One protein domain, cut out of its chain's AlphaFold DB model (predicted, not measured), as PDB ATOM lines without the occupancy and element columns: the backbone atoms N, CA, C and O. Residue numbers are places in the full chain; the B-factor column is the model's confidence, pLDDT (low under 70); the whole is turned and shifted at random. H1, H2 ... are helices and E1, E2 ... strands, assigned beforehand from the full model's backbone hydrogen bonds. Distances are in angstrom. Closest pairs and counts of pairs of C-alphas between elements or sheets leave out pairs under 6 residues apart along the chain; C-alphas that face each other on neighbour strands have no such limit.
ATOM      1  N   LYS A   2     121.773 132.520 159.076       78.25
ATOM      2  CA  LYS A   2     122.485 133.798 159.256       78.25
ATOM      3  C   LYS A   2     121.587 134.747 160.053       78.25
ATOM      4  O   LYS A   2     120.405 134.857 159.755       78.25
ATOM      5  N   LEU A   3     122.133 135.392 161.085       85.56
ATOM      6  CA  LEU A   3     121.379 136.230 162.034       85.56
ATOM      7  C   LEU A   3     120.533 137.311 161.338       85.56
ATOM      8  O   LEU A   3     119.389 137.531 161.722       85.56
ATOM      9  N   MET A   4     121.078 137.939 160.294       88.06
ATOM     10  CA  MET A   4     120.393 139.006 159.556       88.06
ATOM     11  C   MET A   4     119.117 138.514 158.859       88.06
ATOM     12  O   MET A   4     118.109 139.217 158.893       88.06
ATOM     13  N   ASP A   5     119.121 137.286 158.325       86.81
ATOM     14  CA  ASP A   5     117.948 136.687 157.672       86.81
ATOM     15  C   ASP A   5     116.806 136.468 158.673       86.81
ATOM     16  O   ASP A   5     115.644 136.732 158.378       86.81
ATOM     17  N   VAL A   6     117.146 136.032 159.890       90.88
ATOM     18  CA  VAL A   6     116.186 135.817 160.990       90.88
ATOM     19  C   VAL A   6     115.530 137.123 161.408       90.88
ATOM     20  O   VAL A   6     114.361 137.146 161.775       90.88
ATOM     21  N   MET A   7     116.297 138.211 161.358       89.12
ATOM     22  CA  MET A   7     115.839 139.552 161.702       89.12
ATOM     23  C   MET A   7     115.160 140.274 160.528       89.12
ATOM     24  O   MET A   7     114.784 141.434 160.683       89.12
ATOM     25  N   GLY A   8     115.016 139.635 159.359       92.12
ATOM     26  CA  GLY A   8     114.408 140.243 158.171       92.12
ATOM     27  C   GLY A   8     115.216 141.402 157.574       92.12
ATOM     28  O   GLY A   8     114.682 142.194 156.797       92.12
ATOM     29  N   MET A   9     116.496 141.535 157.933       93.06
ATOM     30  CA  MET A   9     117.330 142.662 157.517       93.06
ATOM     31  C   MET A   9     118.053 142.360 156.207       93.06
ATOM     32  O   MET A   9     118.640 141.293 156.036       93.06
ATOM     33  N   LYS A  10     118.056 143.328 155.288       92.62
ATOM     34  CA  LYS A  10     118.701 143.218 153.974       92.62
ATOM     35  C   LYS A  10     119.842 144.225 153.835       92.62
ATOM     36  O   LYS A  10     119.741 145.324 154.382       92.62
ATOM     37  N   PRO A  11     120.908 143.902 153.090       93.00
ATOM     38  CA  PRO A  11     121.906 144.888 152.699       93.00
ATOM     39  C   PRO A  11     121.267 146.087 152.009       93.00
ATOM     40  O   PRO A  11     120.404 145.929 151.145       93.00
ATOM     41  N   ARG A  12     121.712 147.293 152.367       91.50
ATOM     42  CA  ARG A  12     121.341 148.506 151.631       91.50
ATOM     43  C   ARG A  12     122.009 148.540 150.258       91.50
ATOM     44  O   ARG A  12     121.383 148.933 149.279       91.50
ATOM     45  N   ALA A  13     123.285 148.167 150.198       87.75
ATOM     46  CA  ALA A  13     123.981 148.004 148.932       87.75
ATOM     47  C   ALA A  13     123.477 146.726 148.236       87.75
ATOM     48  O   ALA A  13     123.232 145.737 148.924       87.75
ATOM     49  N   PRO A  14     123.365 146.693 146.897       86.62
ATOM     50  CA  PRO A  14     122.953 145.504 146.149       86.62
ATOM     51  C   PRO A  14     124.103 144.482 146.048       86.62
ATOM     52  O   PRO A  14     124.486 144.055 144.963       86.62
ATOM     53  N   ILE A  15     124.712 144.150 147.185       86.31
ATOM     54  CA  ILE A  15     125.884 143.289 147.316       86.31
ATOM     55  C   ILE A  15     125.613 142.308 148.455       86.31
ATOM     56  O   ILE A  15     125.042 142.674 149.483       86.31
ATOM     57  N   ALA A  16     125.998 141.051 148.253       87.75
ATOM     58  CA  ALA A  16     125.792 139.992 149.227       87.75
ATOM     59  C   ALA A  16     126.696 140.209 150.467       87.75
ATOM     60  O   ALA A  16     127.869 140.528 150.291       87.75
ATOM     61  N   PRO A  17     126.217 140.039 151.713       86.44
ATOM     62  CA  PRO A  17     127.029 140.241 152.923       86.44
ATOM     63  C   PRO A  17     128.302 139.401 152.973       86.44
ATOM     64  O   PRO A  17     129.281 139.775 153.610       86.44
ATOM     65  N   GLU A  18     128.282 138.244 152.320       88.12
ATOM     66  CA  GLU A  18     129.379 137.282 152.295       88.12
ATOM     67  C   GLU A  18     130.605 137.849 151.588       88.12
ATOM     68  O   GLU A  18     131.711 137.396 151.852       88.12
ATOM     69  N   THR A  19     130.434 138.875 150.747       87.00
ATOM     70  CA  THR A  19     131.566 139.571 150.128       87.00
ATOM     71  C   THR A  19     132.427 140.305 151.149       87.00
ATOM     72  O   THR A  19     133.561 140.635 150.840       87.00
ATOM     73  N   LEU A  20     131.920 140.571 152.361       84.19
ATOM     74  CA  LEU A  20     132.720 141.140 153.452       84.19
ATOM     75  C   LEU A  20     133.779 140.163 153.986       84.19
ATOM     76  O   LEU A  20     134.655 140.584 154.728       84.19
ATOM     77  N   LEU A  21     133.687 138.874 153.638       86.75
ATOM     78  CA  LEU A  21     134.675 137.856 154.002       86.75
ATOM     79  C   LEU A  21     135.848 137.786 153.011       86.75
ATOM     80  O   LEU A  21     136.787 137.032 153.246       86.75
ATOM     81  N   ASP A  22     135.772 138.520 151.898       89.75
ATOM     82  CA  ASP A  22     136.821 138.593 150.886       89.75
ATOM     83  C   ASP A  22     137.606 139.899 151.054       89.75
ATOM     84  O   ASP A  22     137.095 140.993 150.793       89.75
ATOM     85  N   ASP A  23     138.859 139.776 151.490       86.38
ATOM     86  CA  ASP A  23     139.737 140.913 151.769       86.38
ATOM     87  C   ASP A  23     140.005 141.784 150.532       86.38
ATOM     88  O   ASP A  23     140.173 142.998 150.661       86.38
ATOM     89  N   GLU A  24     140.046 141.202 149.331       87.75
ATOM     90  CA  GLU A  24     140.299 141.952 148.098       87.75
ATOM     91  C   GLU A  24     139.064 142.764 147.697       87.75
ATOM     92  O   GLU A  24     139.170 143.948 147.361       87.75
ATOM     93  N   ILE A  25     137.869 142.180 147.831       85.06
ATOM     94  CA  ILE A  25     136.617 142.916 147.623       85.06
ATOM     95  C   ILE A  25     136.467 144.020 148.675       85.06
ATOM     96  O   ILE A  25     136.114 145.153 148.334       85.06
ATOM     97  N   LEU A  26     136.788 143.736 149.939       85.31
ATOM     98  CA  LEU A  26     136.724 144.714 151.020       85.31
ATOM     99  C   LEU A  26     137.649 145.909 150.754       85.31
ATOM    100  O   LEU A  26     137.220 147.061 150.867       85.31
ATOM    101  N   LYS A  27     138.891 145.649 150.321       86.25
ATOM    102  CA  LYS A  27     139.838 146.695 149.906       86.25
ATOM    103  C   LYS A  27     139.278 147.542 148.770       86.25
ATOM    104  O   LYS A  27     139.359 148.767 148.860       86.25
ATOM    105  N   SER A  28     138.663 146.926 147.755       86.06
ATOM    106  CA  SER A  28     138.053 147.670 146.644       86.06
ATOM    107  C   SER A  28     136.957 148.626 147.135       86.06
ATOM    108  O   SER A  28     136.892 149.778 146.715       86.06
ATOM    109  N   PHE A  29     136.135 148.220 148.110       85.56
ATOM    110  CA  PHE A  29     135.075 149.077 148.653       85.56
ATOM    111  C   PHE A  29     135.633 150.269 149.427       85.56
ATOM    112  O   PHE A  29     135.133 151.389 149.286       85.56
ATOM    113  N   ILE A  30     136.678 150.046 150.218       83.50
ATOM    114  CA  ILE A  30     137.316 151.101 151.004       83.50
ATOM    115  C   ILE A  30     138.031 152.092 150.077       83.50
ATOM    116  O   ILE A  30     137.855 153.299 150.223       83.50
ATOM    117  N   GLN A  31     138.805 151.598 149.107       82.62
ATOM    118  CA  GLN A  31     139.657 152.430 148.256       82.62
ATOM    119  C   GLN A  31     138.885 153.121 147.129       82.62
ATOM    120  O   GLN A  31     139.062 154.315 146.905       82.62
ATOM    121  N   GLU A  32     138.015 152.394 146.427       75.44
ATOM    122  CA  GLU A  32     137.343 152.909 145.229       75.44
ATOM    123  C   GLU A  32     136.035 153.626 145.564       75.44
ATOM    124  O   GLU A  32     135.671 154.601 144.909       75.44
ATOM    125  N   LYS A  33     135.315 153.156 146.592       72.56
ATOM    126  CA  LYS A  33     133.998 153.697 146.970       72.56
ATOM    127  C   LYS A  33     134.028 154.547 148.237       72.56
ATOM    128  O   LYS A  33     132.974 155.030 148.646       72.56
ATOM    129  N   SER A  34     135.201 154.726 148.859       76.38
ATOM    130  CA  SER A  34     135.348 155.417 150.153       76.38
ATOM    131  C   SER A  34     134.368 154.884 151.212       76.38
ATOM    132  O   SER A  34     133.854 155.633 152.048       76.38
ATOM    133  N   ALA A  35     134.045 153.588 151.146       81.25
ATOM    134  CA  ALA A  35     133.052 152.977 152.013       81.25
ATOM    135  C   ALA A  35     133.668 152.675 153.385       81.25
ATOM    136  O   ALA A  35     134.604 151.889 153.501       81.25
ATOM    137  N   LEU A  36     133.119 153.292 154.434       86.94
ATOM    138  CA  LEU A  36     133.544 153.069 155.824       86.94
ATOM    139  C   LEU A  36     132.644 152.075 156.563       86.94
ATOM    140  O   LEU A  36     133.071 151.443 157.533       86.94
ATOM    141  N   VAL A  37     131.392 151.960 156.116       90.50
ATOM    142  CA  VAL A  37     130.348 151.149 156.742       90.50
ATOM    143  C   VAL A  37     129.591 150.332 155.704       90.50
ATOM    144  O   VAL A  37     129.351 150.789 154.585       90.50
ATOM    145  N   PHE A  38     129.168 149.142 156.107       91.56
ATOM    146  CA  PHE A  38     128.197 148.318 155.409       91.56
ATOM    147  C   PHE A  38     126.891 148.311 156.205       91.56
ATOM    148  O   PHE A  38     126.869 147.918 157.372       91.56
ATOM    149  N   THR A  39     125.802 148.752 155.580       92.69
ATOM    150  CA  THR A  39     124.508 148.913 156.256       92.69
ATOM    151  C   THR A  39     123.551 147.776 155.921       92.69
ATOM    152  O   THR A  39     123.286 147.502 154.747       92.69
ATOM    153  N   PHE A  40     122.945 147.197 156.953       94.06
ATOM    154  CA  PHE A  40     121.738 146.380 156.864       94.06
ATOM    155  C   PHE A  40     120.522 147.219 157.250       94.06
ATOM    156  O   PHE A  40     120.594 148.018 158.178       94.06
ATOM    157  N   VAL A  41     119.394 147.026 156.575       95.06
ATOM    158  CA  VAL A  41     118.145 147.758 156.813       95.06
ATOM    159  C   VAL A  41     116.954 146.805 156.792       95.06
ATOM    160  O   VAL A  41     116.927 145.854 156.009       95.06
ATOM    161  N   HIS A  42     115.963 147.044 157.650       94.75
ATOM    162  CA  HIS A  42     114.685 146.344 157.563       94.75
ATOM    163  C   HIS A  42     113.824 146.978 156.451       94.75
ATOM    164  O   HIS A  42     113.574 148.185 156.504       94.75
ATOM    165  N   PRO A  43     113.359 146.216 155.442       90.69
ATOM    166  CA  PRO A  43     112.665 146.775 154.278       90.69
ATOM    167  C   PRO A  43     111.355 147.484 154.644       90.69
ATOM    168  O   PRO A  43     111.056 148.531 154.076       90.69
ATOM    169  N   ASP A  44     110.621 146.961 155.630       93.56
ATOM    170  CA  ASP A  44     109.339 147.530 156.071       93.56
ATOM    171  C   ASP A  44     109.494 148.547 157.216       93.56
ATOM    172  O   ASP A  44     108.558 149.266 157.555       93.56
ATOM    173  N   GLU A  45     110.685 148.633 157.819       91.19
ATOM    174  CA  GLU A  45     110.969 149.517 158.955       91.19
ATOM    175  C   GLU A  45     112.320 150.217 158.740       91.19
ATOM    176  O   GLU A  45     113.297 149.896 159.417       91.19
ATOM    177  N   PRO A  46     112.421 151.192 157.812       82.62
ATOM    178  CA  PRO A  46     113.712 151.736 157.372       82.62
ATOM    179  C   PRO A  46     114.530 152.433 158.468       82.62
ATOM    180  O   PRO A  46     115.736 152.620 158.321       82.62
ATOM    181  N   TYR A  47     113.881 152.813 159.574       88.62
ATOM    182  CA  TYR A  47     114.535 153.360 160.764       88.62
ATOM    183  C   TYR A  47     115.330 152.298 161.546       88.62
ATOM    184  O   TYR A  47     116.213 152.646 162.327       88.62
ATOM    185  N   ARG A  48     115.048 151.005 161.334       92.31
ATOM    186  CA  ARG A  48     115.833 149.890 161.866       92.31
ATOM    187  C   ARG A  48     116.948 149.546 160.893       92.31
ATOM    188  O   ARG A  48     116.753 148.826 159.911       92.31
ATOM    189  N   GLN A  49     118.132 150.056 161.200       94.38
ATOM    190  CA  GLN A  49     119.352 149.766 160.465       94.38
ATOM    191  C   GLN A  49     120.472 149.333 161.409       94.38
ATOM    192  O   GLN A  49     120.511 149.740 162.571       94.38
ATOM    193  N   ILE A  50     121.385 148.520 160.890       93.19
ATOM    194  CA  ILE A  50     122.635 148.146 161.550       93.19
ATOM    195  C   ILE A  50     123.764 148.559 160.617       93.19
ATOM    196  O   ILE A  50     123.857 148.053 159.499       93.19
ATOM    197  N   ASP A  51     124.620 149.459 161.090       92.31
ATOM    198  CA  ASP A  51     125.847 149.840 160.401       92.31
ATOM    199  C   ASP A  51     127.013 149.027 160.962       92.31
ATOM    200  O   ASP A  51     127.247 149.000 162.171       92.31
ATOM    201  N   VAL A  52     127.749 148.362 160.076       91.62
ATOM    202  CA  VAL A  52     128.946 147.587 160.410       91.62
ATOM    203  C   VAL A  52     130.149 148.305 159.825       91.62
ATOM    204  O   VAL A  52     130.202 148.518 158.616       91.62
ATOM    205  N   PHE A  53     131.119 148.693 160.651       92.06
ATOM    206  CA  PHE A  53     132.366 149.251 160.134       92.06
ATOM    207  C   PHE A  53     133.169 148.184 159.387       92.06
ATOM    208  O   PHE A  53     133.282 147.054 159.853       92.06
ATOM    209  N   ILE A  54     133.734 148.565 158.243       91.06
ATOM    210  CA  ILE A  54     134.502 147.656 157.376       91.06
ATOM    211  C   ILE A  54     135.980 148.034 157.249       91.06
ATOM    212  O   ILE A  54     136.737 147.344 156.577       91.06
ATOM    213  N   ILE A  55     136.401 149.119 157.902       90.44
ATOM    214  CA  ILE A  55     137.797 149.563 157.924       90.44
ATOM    215  C   ILE A  55     138.529 149.005 159.143       90.44
ATOM    216  O   ILE A  55     137.973 148.909 160.238       90.44
TER     217      ILE A  55
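What this domain is: This is residues 2 to 55 of the 114 residues of an uncharacterized protein of Leptospiraceae bacterium (UniProt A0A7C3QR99). A long hairpin of E1 and E2 runs along the longest axis, with H3 across one end; the short helices H1 and H2 lie off one side, and between them residues 10 to 11 pair antiparallel with residues 40 to 41 of E1. The 54 printed residues hold, in order, H1, H2, H3, E1 and E2, class mixed, with one antiparallel sheet, E1 - E2. The whole is compact, radius of gyration of the C-alphas 11.5 A, spanning 31 by 20 by 17 A.

Where its parts are: H1, residues 3 to 6, starts at C-alpha 3 (121.379, 136.230, 162.034). H2 is residues 17 to 21; H3, residues 23 to 33, measures 14.8 A. E1, residues 37 to 42, measures 16.4 A; E2, residues 45 to 53, measures 21.4 A, ending at C-alpha 53 (132.366, 149.251, 160.134).

How they stand to each other: In hairpin E1 and E2, directions differ by 156 degrees; N 40 and O 50, 2.8 A apart, are within hydrogen-bond range. H2 and H3 only just touch, only at the corner, with 3 pairs of C-alphas within 8 A, the closest Leu 20 and Leu 26, 5.9 A. H1 is apart from H2 and H3. Every O i to N i+4 pair is within range in H3, 0 of 1 in H2, where 2 of 2 O i to N i+3 pairs are; H1 is too short for one.

The domain as a whole: The farthest C-alphas, Glu 24 and Asp 44, are 32.5 A apart. The printed part has no cut, no link is long, and no printed residue is under 70 in pLDDT.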